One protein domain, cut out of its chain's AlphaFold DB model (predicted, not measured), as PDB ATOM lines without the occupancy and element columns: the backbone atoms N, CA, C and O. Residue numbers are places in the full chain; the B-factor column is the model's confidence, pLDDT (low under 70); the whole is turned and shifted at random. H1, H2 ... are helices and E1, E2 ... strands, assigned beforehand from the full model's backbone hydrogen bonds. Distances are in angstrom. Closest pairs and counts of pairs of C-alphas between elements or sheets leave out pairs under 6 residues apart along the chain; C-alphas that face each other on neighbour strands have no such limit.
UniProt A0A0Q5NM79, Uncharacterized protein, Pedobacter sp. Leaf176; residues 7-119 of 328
ATOM      1  N   ILE A   7     -23.060  -9.022 268.207       97.62
ATOM      2  CA  ILE A   7     -22.306  -9.257 269.433       97.62
ATOM      3  C   ILE A   7     -23.104 -10.232 270.288       97.62
ATOM      4  O   ILE A   7     -24.266  -9.989 270.606       97.62
ATOM      5  N   PHE A   8     -22.478 -11.335 270.667       97.75
ATOM      6  CA  PHE A   8     -23.038 -12.318 271.583       97.75
ATOM      7  C   PHE A   8     -22.325 -12.220 272.925       97.75
ATOM      8  O   PHE A   8     -21.130 -11.937 272.962       97.75
ATOM      9  N   LYS A   9     -23.030 -12.498 274.019       97.62
ATOM     10  CA  LYS A   9     -22.428 -12.683 275.340       97.62
ATOM     11  C   LYS A   9     -22.252 -14.172 275.600       97.62
ATOM     12  O   LYS A   9     -23.175 -14.944 275.352       97.62
ATOM     13  N   ILE A  10     -21.076 -14.574 276.063       97.62
ATOM     14  CA  ILE A  10     -20.806 -15.936 276.520       97.62
ATOM     15  C   ILE A  10     -21.365 -16.091 277.934       97.62
ATOM     16  O   ILE A  10     -21.071 -15.284 278.815       97.62
ATOM     17  N   ASP A  11     -22.148 -17.142 278.153       94.62
ATOM     18  CA  ASP A  11     -22.619 -17.547 279.470       94.62
ATOM     19  C   ASP A  11     -21.490 -18.255 280.232       94.62
ATOM     20  O   ASP A  11     -21.282 -19.466 280.133       94.62
ATOM     21  N   THR A  12     -20.736 -17.483 281.010       92.12
ATOM     22  CA  THR A  12     -19.661 -18.000 281.866       92.12
ATOM     23  C   THR A  12     -20.182 -18.836 283.039       92.12
ATOM     24  O   THR A  12     -19.407 -19.590 283.628       92.12
ATOM     25  N   ASN A  13     -21.482 -18.769 283.351       89.75
ATOM     26  CA  ASN A  13     -22.116 -19.595 284.379       89.75
ATOM     27  C   ASN A  13     -22.538 -20.972 283.859       89.75
ATOM     28  O   ASN A  13     -22.896 -21.837 284.666       89.75
ATOM     29  N   HIS A  14     -22.446 -21.210 282.547       88.69
ATOM     30  CA  HIS A  14     -22.698 -22.511 281.942       88.69
ATOM     31  C   HIS A  14     -21.893 -23.606 282.659       88.69
ATOM     32  O   HIS A  14     -20.701 -23.443 282.913       88.69
ATOM     33  N   HIS A  15     -22.512 -24.752 282.955       87.62
ATOM     34  CA  HIS A  15     -21.930 -25.804 283.807       87.62
ATOM     35  C   HIS A  15     -20.518 -26.275 283.395       87.62
ATOM     36  O   HIS A  15     -19.707 -26.598 284.260       87.62
ATOM     37  N   LEU A  16     -20.204 -26.281 282.092       88.75
ATOM     38  CA  LEU A  16     -18.866 -26.622 281.576       88.75
ATOM     39  C   LEU A  16     -17.828 -25.499 281.728       88.75
ATOM     40  O   LEU A  16     -16.631 -25.775 281.707       88.75
ATOM     41  N   LEU A  17     -18.264 -24.242 281.834       92.25
ATOM     42  CA  LEU A  17     -17.394 -23.062 281.891       92.25
ATOM     43  C   LEU A  17     -17.227 -22.539 283.320       92.25
ATOM     44  O   LEU A  17     -16.133 -22.120 283.681       92.25
ATOM     45  N   LYS A  18     -18.264 -22.665 284.157       90.69
ATOM     46  CA  LYS A  18     -18.301 -22.238 285.561       90.69
ATOM     47  C   LYS A  18     -17.081 -22.638 286.413       90.69
ATOM     48  O   LYS A  18     -16.643 -21.809 287.209       90.69
ATOM     49  N   PRO A  19     -16.506 -23.859 286.313       92.00
ATOM     50  CA  PRO A  19     -15.332 -24.213 287.117       92.00
ATOM     51  C   PRO A  19     -14.019 -23.594 286.603       92.00
ATOM     52  O   PRO A  19     -12.998 -23.669 287.287       92.00
ATOM     53  N   ILE A  20     -14.014 -23.001 285.407       93.50
ATOM     54  CA  ILE A  20     -12.818 -22.502 284.730       93.50
ATOM     55  C   ILE A  20     -12.687 -21.000 284.984       93.50
ATOM     56  O   ILE A  20     -13.572 -20.223 284.646       93.50
ATOM     57  N   LYS A  21     -11.556 -20.575 285.557       90.75
ATOM     58  CA  LYS A  21     -11.294 -19.151 285.845       90.75
ATOM     59  C   LYS A  21     -10.542 -18.433 284.728       90.75
ATOM     60  O   LYS A  21     -10.731 -17.242 284.517       90.75
ATOM     61  N   GLU A  22      -9.655 -19.145 284.044       94.69
ATOM     62  CA  GLU A  22      -8.792 -18.565 283.020       94.69
ATOM     63  C   GLU A  22      -9.530 -18.446 281.679       94.69
ATOM     64  O   GLU A  22     -10.025 -19.441 281.143       94.69
ATOM     65  N   THR A  23      -9.539 -17.241 281.098       94.75
ATOM     66  CA  THR A  23     -10.231 -16.942 279.836       94.75
ATOM     67  C   THR A  23      -9.799 -17.870 278.703       94.75
ATOM     68  O   THR A  23     -10.646 -18.478 278.061       94.75
ATOM     69  N   VAL A  24      -8.495 -18.057 278.478       95.12
ATOM     70  CA  VAL A  24      -7.993 -18.920 277.390       95.12
ATOM     71  C   VAL A  24      -8.474 -20.365 277.555       95.12
ATOM     72  O   VAL A  24      -8.839 -21.019 276.577       95.12
ATOM     73  N   SER A  25      -8.539 -20.861 278.791       95.19
ATOM     74  CA  SER A  25      -9.072 -22.190 279.087       95.19
ATOM     75  C   SER A  25     -10.583 -22.278 278.823       95.19
ATOM     76  O   SER A  25     -11.030 -23.278 278.261       95.19
ATOM     77  N   ILE A  26     -11.361 -21.226 279.120       96.38
ATOM     78  CA  ILE A  26     -12.780 -21.121 278.726       96.38
ATOM     79  C   ILE A  26     -12.914 -21.219 277.201       96.38
ATOM     80  O   ILE A  26     -13.663 -22.058 276.700       96.38
ATOM     81  N   LEU A  27     -12.143 -20.420 276.453       96.38
ATOM     82  CA  LEU A  27     -12.201 -20.394 274.986       96.38
ATOM     83  C   LEU A  27     -11.854 -21.757 274.371       96.38
ATOM     84  O   LEU A  27     -12.544 -22.233 273.468       96.38
ATOM     85  N   ARG A  28     -10.817 -22.426 274.891       95.12
ATOM     86  CA  ARG A  28     -10.442 -23.781 274.456       95.12
ATOM     87  C   ARG A  28     -11.550 -24.793 274.724       95.12
ATOM     88  O   ARG A  28     -11.771 -25.661 273.885       95.12
ATOM     89  N   THR A  29     -12.236 -24.702 275.862       95.00
ATOM     90  CA  THR A  29     -13.364 -25.587 276.195       95.00
ATOM     91  C   THR A  29     -14.524 -25.406 275.223       95.00
ATOM     92  O   THR A  29     -15.036 -26.401 274.715       95.00
ATOM     93  N   ILE A  30     -14.871 -24.158 274.887       95.00
ATOM     94  CA  ILE A  30     -15.911 -23.840 273.893       95.00
ATOM     95  C   ILE A  30     -15.592 -24.497 272.540       95.00
ATOM     96  O   ILE A  30     -16.427 -25.196 271.965       95.00
ATOM     97  N   ILE A  31     -14.363 -24.320 272.043       93.31
ATOM     98  CA  ILE A  31     -13.946 -24.876 270.745       93.31
ATOM     99  C   ILE A  31     -13.935 -26.409 270.777       93.31
ATOM    100  O   ILE A  31     -14.465 -27.048 269.867       93.31
ATOM    101  N   LYS A  32     -13.374 -27.011 271.836       92.81
ATOM    102  CA  LYS A  32     -13.314 -28.473 272.004       92.81
ATOM    103  C   LYS A  32     -14.697 -29.114 271.998       92.81
ATOM    104  O   LYS A  32     -14.889 -30.102 271.296       92.81
ATOM    105  N   ASP A  33     -15.646 -28.551 272.744       92.06
ATOM    106  CA  ASP A  33     -17.021 -29.055 272.793       92.06
ATOM    107  C   ASP A  33     -17.683 -29.009 271.409       92.06
ATOM    108  O   ASP A  33     -18.265 -30.000 270.963       92.06
ATOM    109  N   SER A  34     -17.519 -27.905 270.674       90.06
ATOM    110  CA  SER A  34     -18.059 -27.810 269.318       90.06
ATOM    111  C   SER A  34     -17.446 -28.830 268.360       90.06
ATOM    112  O   SER A  34     -18.177 -29.394 267.544       90.06
ATOM    113  N   TYR A  35     -16.131 -29.055 268.415       88.75
ATOM    114  CA  TYR A  35     -15.464 -30.040 267.559       88.75
ATOM    115  C   TYR A  35     -15.910 -31.462 267.894       88.75
ATOM    116  O   TYR A  35     -16.188 -32.244 266.984       88.75
ATOM    117  N   LEU A  36     -16.043 -31.772 269.188       88.56
ATOM    118  CA  LEU A  36     -16.534 -33.061 269.663       88.56
ATOM    119  C   LEU A  36     -17.954 -33.331 269.155       88.56
ATOM    120  O   LEU A  36     -18.202 -34.382 268.569       88.56
ATOM    121  N   LYS A  37     -18.868 -32.362 269.307       85.69
ATOM    122  CA  LYS A  37     -20.255 -32.458 268.815       85.69
ATOM    123  C   LYS A  37     -20.338 -32.639 267.301       85.69
ATOM    124  O   LYS A  37     -21.239 -33.314 266.815       85.69
ATOM    125  N   ALA A  38     -19.412 -32.041 266.559       83.06
ATOM    126  CA  ALA A  38     -19.364 -32.149 265.107       83.06
ATOM    127  C   ALA A  38     -18.602 -33.389 264.596       83.06
ATOM    128  O   ALA A  38     -18.567 -33.622 263.388       83.06
ATOM    129  N   GLY A  39     -17.981 -34.173 265.486       82.88
ATOM    130  CA  GLY A  39     -17.152 -35.322 265.117       82.88
ATOM    131  C   GLY A  39     -15.862 -34.944 264.378       82.88
ATOM    132  O   GLY A  39     -15.317 -35.758 263.633       82.88
ATOM    133  N   TRP A  40     -15.374 -33.709 264.533       82.88
ATOM    134  CA  TRP A  40     -14.149 -33.254 263.873       82.88
ATOM    135  C   TRP A  40     -12.909 -33.593 264.689       82.88
ATOM    136  O   TRP A  40     -12.900 -33.526 265.917       82.88
ATOM    137  N   LYS A  41     -11.819 -33.906 263.985       80.81
ATOM    138  CA  LYS A  41     -10.502 -34.057 264.609       80.81
ATOM    139  C   LYS A  41      -9.960 -32.676 264.958       80.81
ATOM    140  O   LYS A  41      -9.937 -31.799 264.101       80.81
ATOM    141  N   LEU A  42      -9.515 -32.517 266.198       82.31
ATOM    142  CA  LEU A  42      -8.910 -31.292 266.706       82.31
ATOM    143  C   LEU A  42      -7.408 -31.519 266.895       82.31
ATOM    144  O   LEU A  42      -7.009 -32.417 267.640       82.31
ATOM    145  N   LYS A  43      -6.577 -30.722 266.227       82.31
ATOM    146  CA  LYS A  43      -5.127 -30.672 266.447       82.31
ATOM    147  C   LYS A  43      -4.788 -29.600 267.480       82.31
ATOM    148  O   LYS A  43      -5.571 -28.690 267.733       82.31
ATOM    149  N   ALA A  44      -3.592 -29.672 268.066       76.19
ATOM    150  CA  ALA A  44      -3.119 -28.642 268.996       76.19
ATOM    151  C   ALA A  44      -2.998 -27.257 268.326       76.19
ATOM    152  O   ALA A  44      -3.274 -26.238 268.955       76.19
ATOM    153  N   GLU A  45      -2.643 -27.232 267.039       76.50
ATOM    154  CA  GLU A  45      -2.586 -26.028 266.197       76.50
ATOM    155  C   GLU A  45      -3.959 -25.349 266.044       76.50
ATOM    156  O   GLU A  45      -4.033 -24.125 265.979       76.50
ATOM    157  N   ASP A  46      -5.050 -26.122 266.088       79.12
ATOM    158  CA  ASP A  46      -6.427 -25.627 265.946       79.12
ATOM    159  C   ASP A  46      -6.948 -24.919 267.212       79.12
ATOM    160  O   ASP A  46      -8.118 -24.545 267.267       79.12
ATOM    161  N   LEU A  47      -6.123 -24.774 268.257       84.81
ATOM    162  CA  LEU A  47      -6.455 -24.115 269.530       84.81
ATOM    163  C   LEU A  47      -5.579 -22.883 269.806       84.81
ATOM    164  O   LEU A  47      -5.389 -22.490 270.964       84.81
ATOM    165  N   GLN A  48      -5.018 -22.299 268.749       87.12
ATOM    166  CA  GLN A  48      -4.242 -21.069 268.822       87.12
ATOM    167  C   GLN A  48      -5.139 -19.835 268.699       87.12
ATOM    168  O   GLN A  48      -6.122 -19.825 267.956       87.12
ATOM    169  N   PHE A  49      -4.765 -18.783 269.424       91.88
ATOM    170  CA  PHE A  49      -5.436 -17.490 269.403       91.88
ATOM    171  C   PHE A  49      -4.408 -16.400 269.144       91.88
ATOM    172  O   PHE A  49      -3.307 -16.446 269.694       91.88
ATOM    173  N   THR A  50      -4.779 -15.400 268.352       93.62
ATOM    174  CA  THR A  50      -4.042 -14.136 268.325       93.62
ATOM    175  C   THR A  50      -4.621 -13.227 269.397       93.62
ATOM    176  O   THR A  50      -5.817 -12.934 269.371       93.62
ATOM    177  N   GLU A  51      -3.784 -12.808 270.342       95.12
ATOM    178  CA  GLU A  51      -4.183 -11.949 271.454       95.12
ATOM    179  C   GLU A  51      -3.792 -10.493 271.196       95.12
ATOM    180  O   GLU A  51      -2.708 -10.199 270.689       95.12
ATOM    181  N   PHE A  52      -4.680  -9.576 271.563       93.94
ATOM    182  CA  PHE A  52      -4.442  -8.139 271.519       93.94
ATOM    183  C   PHE A  52      -5.152  -7.480 272.699       93.94
ATOM    184  O   PHE A  52      -6.327  -7.746 272.921       93.94
ATOM    185  N   THR A  53      -4.478  -6.608 273.448       94.06
ATOM    186  CA  THR A  53      -5.095  -5.873 274.564       94.06
ATOM    187  C   THR A  53      -5.046  -4.377 274.295       94.06
ATOM    188  O   THR A  53      -4.000  -3.847 273.929       94.06
ATOM    189  N   ASN A  54      -6.172  -3.696 274.500       90.06
ATOM    190  CA  ASN A  54      -6.292  -2.252 274.350       90.06
ATOM    191  C   ASN A  54      -7.285  -1.680 275.368       90.06
ATOM    192  O   ASN A  54      -8.412  -2.159 275.457       90.06
ATOM    193  N   ASN A  55      -6.883  -0.647 276.115       86.94
ATOM    194  CA  ASN A  55      -7.721   0.059 277.099       86.94
ATOM    195  C   ASN A  55      -8.486  -0.868 278.070       86.94
ATOM    196  O   ASN A  55      -9.678  -0.684 278.299       86.94
ATOM    197  N   GLY A  56      -7.814  -1.889 278.613       87.00
ATOM    198  CA  GLY A  56      -8.425  -2.836 279.559       87.00
ATOM    199  C   GLY A  56      -9.375  -3.864 278.929       87.00
ATOM    200  O   GLY A  56      -9.985  -4.647 279.652       87.00
ATOM    201  N   ILE A  57      -9.487  -3.891 277.597       94.44
ATOM    202  CA  ILE A  57     -10.225  -4.905 276.845       94.44
ATOM    203  C   ILE A  57      -9.220  -5.827 276.156       94.44
ATOM    204  O   ILE A  57      -8.354  -5.363 275.408       94.44
ATOM    205  N   THR A  58      -9.355  -7.132 276.376       97.12
ATOM    206  CA  THR A  58      -8.515  -8.152 275.741       97.12
ATOM    207  C   THR A  58      -9.297  -8.887 274.663       97.12
ATOM    208  O   THR A  58     -10.395  -9.393 274.887       97.12
ATOM    209  N   TYR A  59      -8.716  -8.958 273.476       97.50
ATOM    210  CA  TYR A  59      -9.269  -9.581 272.290       97.50
ATOM    211  C   TYR A  59      -8.532 -10.884 272.004       97.50
ATOM    212  O   TYR A  59      -7.304 -10.910 271.993       97.50
ATOM    213  N   TYR A  60      -9.283 -11.939 271.702       97.38
ATOM    214  CA  TYR A  60      -8.745 -13.212 271.234       97.38
ATOM    215  C   TYR A  60      -9.367 -13.545 269.883       97.38
ATOM    216  O   TYR A  60     -10.564 -13.822 269.787       97.38
ATOM    217  N   LEU A  61      -8.557 -13.516 268.829       95.44
ATOM    218  CA  LEU A  61      -8.976 -13.914 267.494       95.44
ATOM    219  C   LEU A  61      -8.721 -15.408 267.301       95.44
ATOM    220  O   LEU A  61      -7.582 -15.870 267.363       95.44
ATOM    221  N   TYR A  62      -9.793 -16.138 267.025       93.94
ATOM    222  CA  TYR A  62      -9.764 -17.526 266.601       93.94
ATOM    223  C   TYR A  62     -10.116 -17.619 265.116       93.94
ATOM    224  O   TYR A  62     -11.186 -17.164 264.699       93.94
ATOM    225  N   LEU A  63      -9.230 -18.213 264.318       89.56
ATOM    226  CA  LEU A  63      -9.467 -18.462 262.899       89.56
ATOM    227  C   LEU A  63      -9.815 -19.929 262.688       89.56
ATOM    228  O   LEU A  63      -9.076 -20.827 263.080       89.56
ATOM    229  N   TYR A  64     -10.948 -20.151 262.039       76.69
ATOM    230  CA  TYR A  64     -11.505 -21.461 261.770       76.69
ATOM    231  C   TYR A  64     -11.583 -21.677 260.251       76.69
ATOM    232  O   TYR A  64     -12.503 -21.166 259.598       76.69
ATOM    233  N   PRO A  65     -10.614 -22.391 259.652       70.56
ATOM    234  CA  PRO A  65     -10.659 -22.713 258.238       70.56
ATOM    235  C   PRO A  65     -11.720 -23.788 258.002       70.56
ATOM    236  O   PRO A  65     -11.606 -24.922 258.467       70.56
ATOM    237  N   ILE A  66     -12.761 -23.437 257.254       65.62
ATOM    238  CA  ILE A  66     -13.715 -24.417 256.747       65.62
ATOM    239  C   ILE A  66     -13.274 -24.752 255.333       65.62
ATOM    240  O   ILE A  66     -13.170 -23.859 254.489       65.62
ATOM    241  N   LYS A  67     -13.043 -26.043 255.077       63.50
ATOM    242  CA  LYS A  67     -13.051 -26.579 253.714       63.50
ATOM    243  C   LYS A  67     -14.471 -26.409 253.197       63.50
ATOM    244  O   LYS A  67     -15.349 -27.215 253.503       63.50
ATOM    245  N   ASP A  68     -14.719 -25.276 252.562       57.97
ATOM    246  CA  ASP A  68     -16.034 -24.934 252.077       57.97
ATOM    247  C   ASP A  68     -16.230 -25.644 250.736       57.97
ATOM    248  O   ASP A  68     -15.277 -25.930 250.009       57.97
ATOM    249  N   LYS A  69     -17.484 -26.017 250.509       56.72
ATOM    250  CA  LYS A  69     -18.055 -26.758 249.378       56.72
ATOM    251  C   LYS A  69     -17.149 -26.876 248.133       56.72
ATOM    252  O   LYS A  69     -16.644 -25.879 247.621       56.72
ATOM    253  N   GLN A  70     -17.017 -28.096 247.602       56.59
ATOM    254  CA  GLN A  70     -16.349 -28.347 246.321       56.59
ATOM    255  C   GLN A  70     -16.906 -27.383 245.256       56.59
ATOM    256  O   GLN A  70     -18.126 -27.255 245.132       56.59
ATOM    257  N   SER A  71     -16.026 -26.666 244.545       64.62
ATOM    258  CA  SER A  71     -16.423 -25.711 243.503       64.62
ATOM    259  C   SER A  71     -17.396 -26.362 242.517       64.62
ATOM    260  O   SER A  71     -17.182 -27.504 242.116       64.62
ATOM    261  N   GLU A  72     -18.422 -25.637 242.069       66.56
ATOM    262  CA  GLU A  72     -19.377 -26.138 241.064       66.56
ATOM    263  C   GLU A  72     -18.678 -26.505 239.740       66.56
ATOM    264  O   GLU A  72     -19.112 -27.400 239.013       66.56
ATOM    265  N   TRP A  73     -17.515 -25.900 239.478       72.19
ATOM    266  CA  TRP A  73     -16.630 -26.275 238.376       72.19
ATOM    267  C   TRP A  73     -16.066 -27.689 238.513       72.19
ATOM    268  O   TRP A  73     -15.858 -28.356 237.510       72.19
ATOM    269  N   ALA A  74     -15.857 -28.181 239.733       73.31
ATOM    270  CA  ALA A  74     -15.351 -29.531 239.963       73.31
ATOM    271  C   ALA A  74     -16.371 -30.619 239.605       73.31
ATOM    272  O   ALA A  74     -15.974 -31.746 239.315       73.31
ATOM    273  N   SER A  75     -17.666 -30.289 239.665       72.50
ATOM    274  CA  SER A  75     -18.759 -31.144 239.191       72.50
ATOM    275  C   SER A  75     -19.055 -30.970 237.699       72.50
ATOM    276  O   SER A  75     -19.650 -31.856 237.098       72.50
ATOM    277  N   PHE A  76     -18.666 -29.838 237.108       79.44
ATOM    278  CA  PHE A  76     -18.868 -29.542 235.689       79.44
ATOM    279  C   PHE A  76     -17.730 -30.068 234.798       79.44
ATOM    280  O   PHE A  76     -17.977 -30.490 233.671       79.44
ATOM    281  N   LEU A  77     -16.485 -30.027 235.281       81.88
ATOM    282  CA  LEU A  77     -15.308 -30.413 234.505       81.88
ATOM    283  C   LEU A  77     -15.093 -31.939 234.515       81.88
ATOM    284  O   LEU A  77     -15.249 -32.569 235.565       81.88
ATOM    285  N   PRO A  78     -14.686 -32.531 233.376       80.50
ATOM    286  CA  PRO A  78     -14.350 -33.951 233.290       80.50
ATOM    287  C   PRO A  78     -13.089 -34.279 234.115       80.50
ATOM    288  O   PRO A  78     -12.262 -33.398 234.386       80.50
ATOM    289  N   GLU A  79     -12.948 -35.531 234.565       78.25
ATOM    290  CA  GLU A  79     -11.915 -35.928 235.542       78.25
ATOM    291  C   GLU A  79     -10.486 -35.648 235.056       78.25
ATOM    292  O   GLU A  79      -9.626 -35.272 235.856       78.25
ATOM    293  N   GLU A  80     -10.260 -35.720 233.745       81.25
ATOM    294  CA  GLU A  80      -8.990 -35.435 233.076       81.25
ATOM    295  C   GLU A  80      -8.535 -33.978 233.264       81.25
ATOM    296  O   GLU A  80      -7.335 -33.704 233.288       81.25
ATOM    297  N   LEU A  81      -9.479 -33.040 233.430       74.75
ATOM    298  CA  LEU A  81      -9.207 -31.618 233.683       74.75
ATOM    299  C   LEU A  81      -9.255 -31.254 235.173       74.75
ATOM    300  O   LEU A  81      -8.678 -30.242 235.576       74.75
ATOM    301  N   ARG A  82      -9.938 -32.057 236.000       69.62
ATOM    302  CA  ARG A  82     -10.063 -31.815 237.445       69.62
ATOM    303  C   ARG A  82      -8.746 -32.071 238.182       69.62
ATOM    304  O   ARG A  82      -8.426 -31.354 239.128       69.62
ATOM    305  N   GLY A  83      -7.971 -33.068 237.752       72.31
ATOM    306  CA  GLY A  83      -6.777 -33.490 238.485       72.31
ATOM    307  C   GLY A  83      -7.115 -33.846 239.941       72.31
ATOM    308  O   GLY A  83      -8.103 -34.531 240.203       72.31
ATOM    309  N   ASP A  84      -6.309 -33.367 240.893       67.62
ATOM    310  CA  ASP A  84      -6.523 -33.618 242.323       67.62
ATOM    311  C   ASP A  84      -7.774 -32.888 242.859       67.62
ATOM    312  O   ASP A  84      -7.924 -31.672 242.698       67.62
ATOM    313  N   VAL A  85      -8.674 -33.630 243.513       61.25
ATOM    314  CA  VAL A  85     -10.002 -33.168 243.972       61.25
ATOM    315  C   VAL A  85      -9.887 -31.988 244.943       61.25
ATOM    316  O   VAL A  85     -10.754 -31.109 244.973       61.25
ATOM    317  N   ASP A  86      -8.785 -31.929 245.689       63.22
ATOM    318  CA  ASP A  86      -8.512 -30.873 246.659       63.22
ATOM    319  C   ASP A  86      -8.201 -29.511 246.004       63.22
ATOM    320  O   ASP A  86      -8.370 -28.478 246.650       63.22
ATOM    321  N   ARG A  87      -7.845 -29.452 244.708       64.62
ATOM    322  CA  ARG A  87      -7.572 -28.176 244.004       64.62
ATOM    323  C   ARG A  87      -8.802 -27.295 243.817       64.62
ATOM    324  O   ARG A  87      -8.676 -26.083 243.675       64.62
ATOM    325  N   PHE A  88      -9.983 -27.900 243.824       65.94
ATOM    326  CA  PHE A  88     -11.253 -27.193 243.699       65.94
ATOM    327  C   PHE A  88     -11.947 -26.979 245.054       65.94
ATOM    328  O   PHE A  88     -13.110 -26.565 245.085       65.94
ATOM    329  N   GLN A  89     -11.261 -27.242 246.175       67.25
ATOM    330  CA  GLN A  89     -11.751 -26.892 247.510       67.25
ATOM    331  C   GLN A  89     -11.482 -25.413 247.792       67.25
ATOM    332  O   GLN A  89     -10.340 -24.988 247.972       67.25
ATOM    333  N   GLN A  90     -12.546 -24.614 247.875       62.84
ATOM    334  CA  GLN A  90     -12.430 -23.249 248.376       62.84
ATOM    335  C   GLN A  90     -12.383 -23.280 249.902       62.84
ATOM    336  O   GLN A  90     -13.346 -23.654 250.564       62.84
ATOM    337  N   THR A  91     -11.270 -22.848 250.489       65.12
ATOM    338  CA  THR A  91     -11.214 -22.654 251.942       65.12
ATOM    339  C   THR A  91     -11.750 -21.265 252.260       65.12
ATOM    340  O   THR A  91     -11.123 -20.267 251.905       65.12
ATOM    341  N   LYS A  92     -12.905 -21.176 252.928       71.69
ATOM    342  CA  LYS A  92     -13.363 -19.908 253.507       71.69
ATOM    343  C   LYS A  92     -12.902 -19.828 254.951       71.69
ATOM    344  O   LYS A  92     -13.154 -20.727 255.756       71.69
ATOM    345  N   ILE A  93     -12.250 -18.722 255.285       78.31
ATOM    346  CA  ILE A  93     -11.870 -18.418 256.660       78.31
ATOM    347  C   ILE A  93     -13.129 -17.948 257.385       78.31
ATOM    348  O   ILE A  93     -13.701 -16.909 257.055       78.31
ATOM    349  N   SER A  94     -13.576 -18.733 258.360       87.12
ATOM    350  CA  SER A  94     -14.500 -18.255 259.387       87.12
ATOM    351  C   SER A  94     -13.684 -17.778 260.582       87.12
ATOM    352  O   SER A  94     -12.562 -18.233 260.794       87.12
ATOM    353  N   LEU A  95     -14.224 -16.848 261.362       91.62
ATOM    354  CA  LEU A  95     -13.503 -16.294 262.502       91.62
ATOM    355  C   LEU A  95     -14.422 -16.077 263.689       91.62
ATOM    356  O   LEU A  95     -15.630 -15.889 263.535       91.62
ATOM    357  N   ILE A  96     -13.823 -16.074 264.870       95.00
ATOM    358  CA  ILE A  96     -14.460 -15.656 266.109       95.00
ATOM    359  C   ILE A  96     -13.519 -14.670 266.776       95.00
ATOM    360  O   ILE A  96     -12.366 -14.991 267.045       95.00
ATOM    361  N   LEU A  97     -14.016 -13.470 267.038       96.56
ATOM    362  CA  LEU A  97     -13.347 -12.493 267.873       96.56
ATOM    363  C   LEU A  97     -13.996 -12.550 269.253       96.56
ATOM    364  O   LEU A  97     -15.124 -12.084 269.428       96.56
ATOM    365  N   PHE A  98     -13.307 -13.149 270.217       97.88
ATOM    366  CA  PHE A  98     -13.702 -13.068 271.618       97.88
ATOM    367  C   PHE A  98     -13.196 -11.761 272.212       97.88
ATOM    368  O   PHE A  98     -12.075 -11.341 271.926       97.88
ATOM    369  N   VAL A  99     -14.017 -11.129 273.042       97.81
ATOM    370  CA  VAL A  99     -13.713  -9.839 273.661       97.81
ATOM    371  C   VAL A  99     -13.963  -9.952 275.157       97.81
ATOM    372  O   VAL A  99     -15.108 -10.060 275.591       97.81
ATOM    373  N   LYS A 100     -12.893  -9.971 275.948       97.50
ATOM    374  CA  LYS A 100     -12.938 -10.006 277.409       97.50
ATOM    375  C   LYS A 100     -12.867  -8.578 277.943       97.50
ATOM    376  O   LYS A 100     -11.891  -7.870 277.696       97.50
ATOM    377  N   THR A 101     -13.893  -8.178 278.683       95.50
ATOM    378  CA  THR A 101     -13.882  -6.983 279.539       95.50
ATOM    379  C   THR A 101     -13.669  -7.413 280.992       95.50
ATOM    380  O   THR A 101     -13.466  -8.598 281.257       95.50
ATOM    381  N   GLU A 102     -13.717  -6.491 281.955       90.25
ATOM    382  CA  GLU A 102     -13.555  -6.818 283.380       90.25
ATOM    383  C   GLU A 102     -14.549  -7.904 283.835       90.25
ATOM    384  O   GLU A 102     -14.151  -8.983 284.292       90.25
ATOM    385  N   HIS A 103     -15.840  -7.687 283.588       88.56
ATOM    386  CA  HIS A 103     -16.904  -8.580 284.053       88.56
ATOM    387  C   HIS A 103     -17.423  -9.532 282.975       88.56
ATOM    388  O   HIS A 103     -17.895 -10.616 283.301       88.56
ATOM    389  N   GLU A 104     -17.275  -9.184 281.696       95.31
ATOM    390  CA  GLU A 104     -18.001  -9.856 280.618       95.31
ATOM    391  C   GLU A 104     -17.078 -10.511 279.593       95.31
ATOM    392  O   GLU A 104     -15.916 -10.131 279.427       95.31
ATOM    393  N   LEU A 105     -17.604 -11.525 278.906       97.38
ATOM    394  CA  LEU A 105     -16.962 -12.167 277.765       97.38
ATOM    395  C   LEU A 105     -17.929 -12.149 276.584       97.38
ATOM    396  O   LEU A 105     -18.969 -12.802 276.610       97.38
ATOM    397  N   PHE A 106     -17.571 -11.416 275.537       98.12
ATOM    398  CA  PHE A 106     -18.339 -11.342 274.304       98.12
ATOM    399  C   PHE A 106     -17.712 -12.192 273.199       98.12
ATOM    400  O   PHE A 106     -16.523 -12.513 273.230       98.12
ATOM    401  N   ALA A 107     -18.512 -12.522 272.192       97.75
ATOM    402  CA  ALA A 107     -18.078 -13.162 270.962       97.75
ATOM    403  C   ALA A 107     -18.712 -12.467 269.755       97.75
ATOM    404  O   ALA A 107     -19.914 -12.205 269.725       97.75
ATOM    405  N   ILE A 108     -17.899 -12.205 268.737       96.50
ATOM    406  CA  ILE A 108     -18.326 -11.683 267.439       96.50
ATOM    407  C   ILE A 108     -17.895 -12.695 266.394       96.50
ATOM    408  O   ILE A 108     -16.733 -13.091 266.329       96.50
ATOM    409  N   VAL A 109     -18.844 -13.138 265.583       93.06
ATOM    410  CA  VAL A 109     -18.649 -14.273 264.684       93.06
ATOM    411  C   VAL A 109     -18.663 -13.805 263.235       93.06
ATOM    412  O   VAL A 109     -19.580 -13.103 262.814       93.06
ATOM    413  N   GLY A 110     -17.677 -14.253 262.459       87.00
ATOM    414  CA  GLY A 110     -17.636 -14.135 261.005       87.00
ATOM    415  C   GLY A 110     -17.736 -15.499 260.316       87.00
ATOM    416  O   GLY A 110     -17.202 -16.502 260.796       87.00
ATOM    417  N   GLY A 111     -18.404 -15.543 259.161       83.56
ATOM    418  CA  GLY A 111     -18.588 -16.777 258.393       83.56
ATOM    419  C   GLY A 111     -19.492 -17.787 259.108       83.56
ATOM    420  O   GLY A 111     -20.505 -17.419 259.697       83.56
ATOM    421  N   ALA A 112     -19.129 -19.069 259.068       83.25
ATOM    422  CA  ALA A 112     -19.928 -20.158 259.638       83.25
ATOM    423  C   ALA A 112     -19.455 -20.601 261.037       83.25
ATOM    424  O   ALA A 112     -19.801 -21.687 261.507       83.25
ATOM    425  N   ALA A 113     -18.697 -19.756 261.742       88.62
ATOM    426  CA  ALA A 113     -18.184 -20.063 263.076       88.62
ATOM    427  C   ALA A 113     -19.236 -19.955 264.205       88.62
ATOM    428  O   ALA A 113     -18.944 -20.293 265.346       88.62
ATOM    429  N   TYR A 114     -20.484 -19.564 263.912       90.62
ATOM    430  CA  TYR A 114     -21.532 -19.398 264.939       90.62
ATOM    431  C   TYR A 114     -21.837 -20.709 265.670       90.62
ATOM    432  O   TYR A 114     -22.047 -20.724 266.882       90.62
ATOM    433  N   ARG A 115     -21.771 -21.828 264.941       88.38
ATOM    434  CA  ARG A 115     -21.944 -23.184 265.483       88.38
ATOM    435  C   ARG A 115     -20.972 -23.528 266.613       88.38
ATOM    436  O   ARG A 115     -21.289 -24.401 267.408       88.38
ATOM    437  N   ILE A 116     -19.830 -22.838 266.688       91.19
ATOM    438  CA  ILE A 116     -18.817 -23.066 267.721       91.19
ATOM    439  C   ILE A 116     -19.256 -22.484 269.062       91.19
ATOM    440  O   ILE A 116     -19.083 -23.115 270.097       91.19
ATOM    441  N   VAL A 117     -19.862 -21.297 269.050       93.88
ATOM    442  CA  VAL A 117     -20.224 -20.582 270.283       93.88
ATOM    443  C   VAL A 117     -21.667 -20.809 270.712       93.88
ATOM    444  O   VAL A 117     -21.973 -20.609 271.878       93.88
ATOM    445  N   VAL A 118     -22.555 -21.255 269.816       92.75
ATOM    446  CA  VAL A 118     -24.011 -21.288 270.054       92.75
ATOM    447  C   VAL A 118     -24.448 -22.025 271.324       92.75
ATOM    448  O   VAL A 118     -25.451 -21.641 271.906       92.75
ATOM    449  N   SER A 119     -23.716 -23.055 271.766       91.00
ATOM    450  CA  SER A 119     -24.052 -23.798 272.999       91.00
ATOM    451  C   SER A 119     -23.692 -23.048 274.286       91.00
ATOM    452  O   SER A 119     -24.095 -23.470 275.361       91.00
TER     453      SER A 119
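What this domain is: This is residues 7 to 119 of the 328 residues of an uncharacterized protein of Pedobacter sp. Leaf176 (UniProt A0A0Q5NM79). A twisted antiparallel sheet has a wide end of five strands, from which two long strands, E3 and E4, run on together as a narrow arm to a small head of short helices, H3, H4 and H5. The longest helix, H1, packs beside the wide end together with H6, and residues 76 to 81 stick out at the tip of the head. The printed part has 113 residues with six named helices and five named strands, in the order E1 H1 H2 E2 E3 H3 H4 H5 E4 E5 H6; the sheet's order is E1 E5 E4 E3 E2. The class is mixed, helices and strands; the whole is loose, with a radius of gyration of the C-alphas of 17.4 A, and elongated, spanning 58 by 30 by 23 A.

How they stand to each other: E3, residues 57 to 70, and E4, residues 89 to 100, are antiparallel neighbours at 162 degrees, with N 62 and O 96 2.8 A apart, within hydrogen-bond range. E5, residues 105 to 110, forms a hairpin with E4, with N 97 and O 108 at 2.8 A. Edge strand E1, residues 7 to 9, is antiparallel to E5, with N 8 and O 107 at 2.9 A. Edge strand E2, residues 50 to 54, forms a hairpin with E3, with N 59 and O 52 at 2.7 A. H1, residues 23 to 38, only grazes the sheet with its residues 23 to 31. H6, residues 114 to 117, is on the sheet at a height of 6.9 A, only just over none of its strands, with 2 C-alphas falling on E4. H1 touches H6 with residues 30 to 35 alone; the closest C-alphas, of Ser 34 and Ile 116, are 5.1 A apart. H2, residues 44 to 47, only grazes the sheet with residues 46 to 47. H3, residues 72 to 76, and H5, residues 85 to 88, only just touch, with 3 pairs of C-alphas within 8 A, the closest being Ala 74 and Phe 88 at 6.0 A. H4, residues 79 to 82, is not on the sheet. Every O i to N i+4 pair is within hydrogen-bond range in H1 and H3; H2, H4, H5 and H6 are too short for such a pair.

Where its parts are: E1 begins at C-alpha 7, (-22.306, -9.257, 269.433). E3 is 39.0 A long, E4 34.4 A, H1 23.1 A, E5 16.9 A and E2 13.5 A. H6 ends at C-alpha 117, (-20.224, -20.582, 270.283).

The domain as a whole: The two C-alphas farthest apart, of Glu 80 and His 103, are 58.2 A apart. The printed part has no cut, and the link from E1 to H1 is long. Mean pLDDT of the printed part is 85.5; residues 66 to 72, 82 and 84 to 91 are under 70.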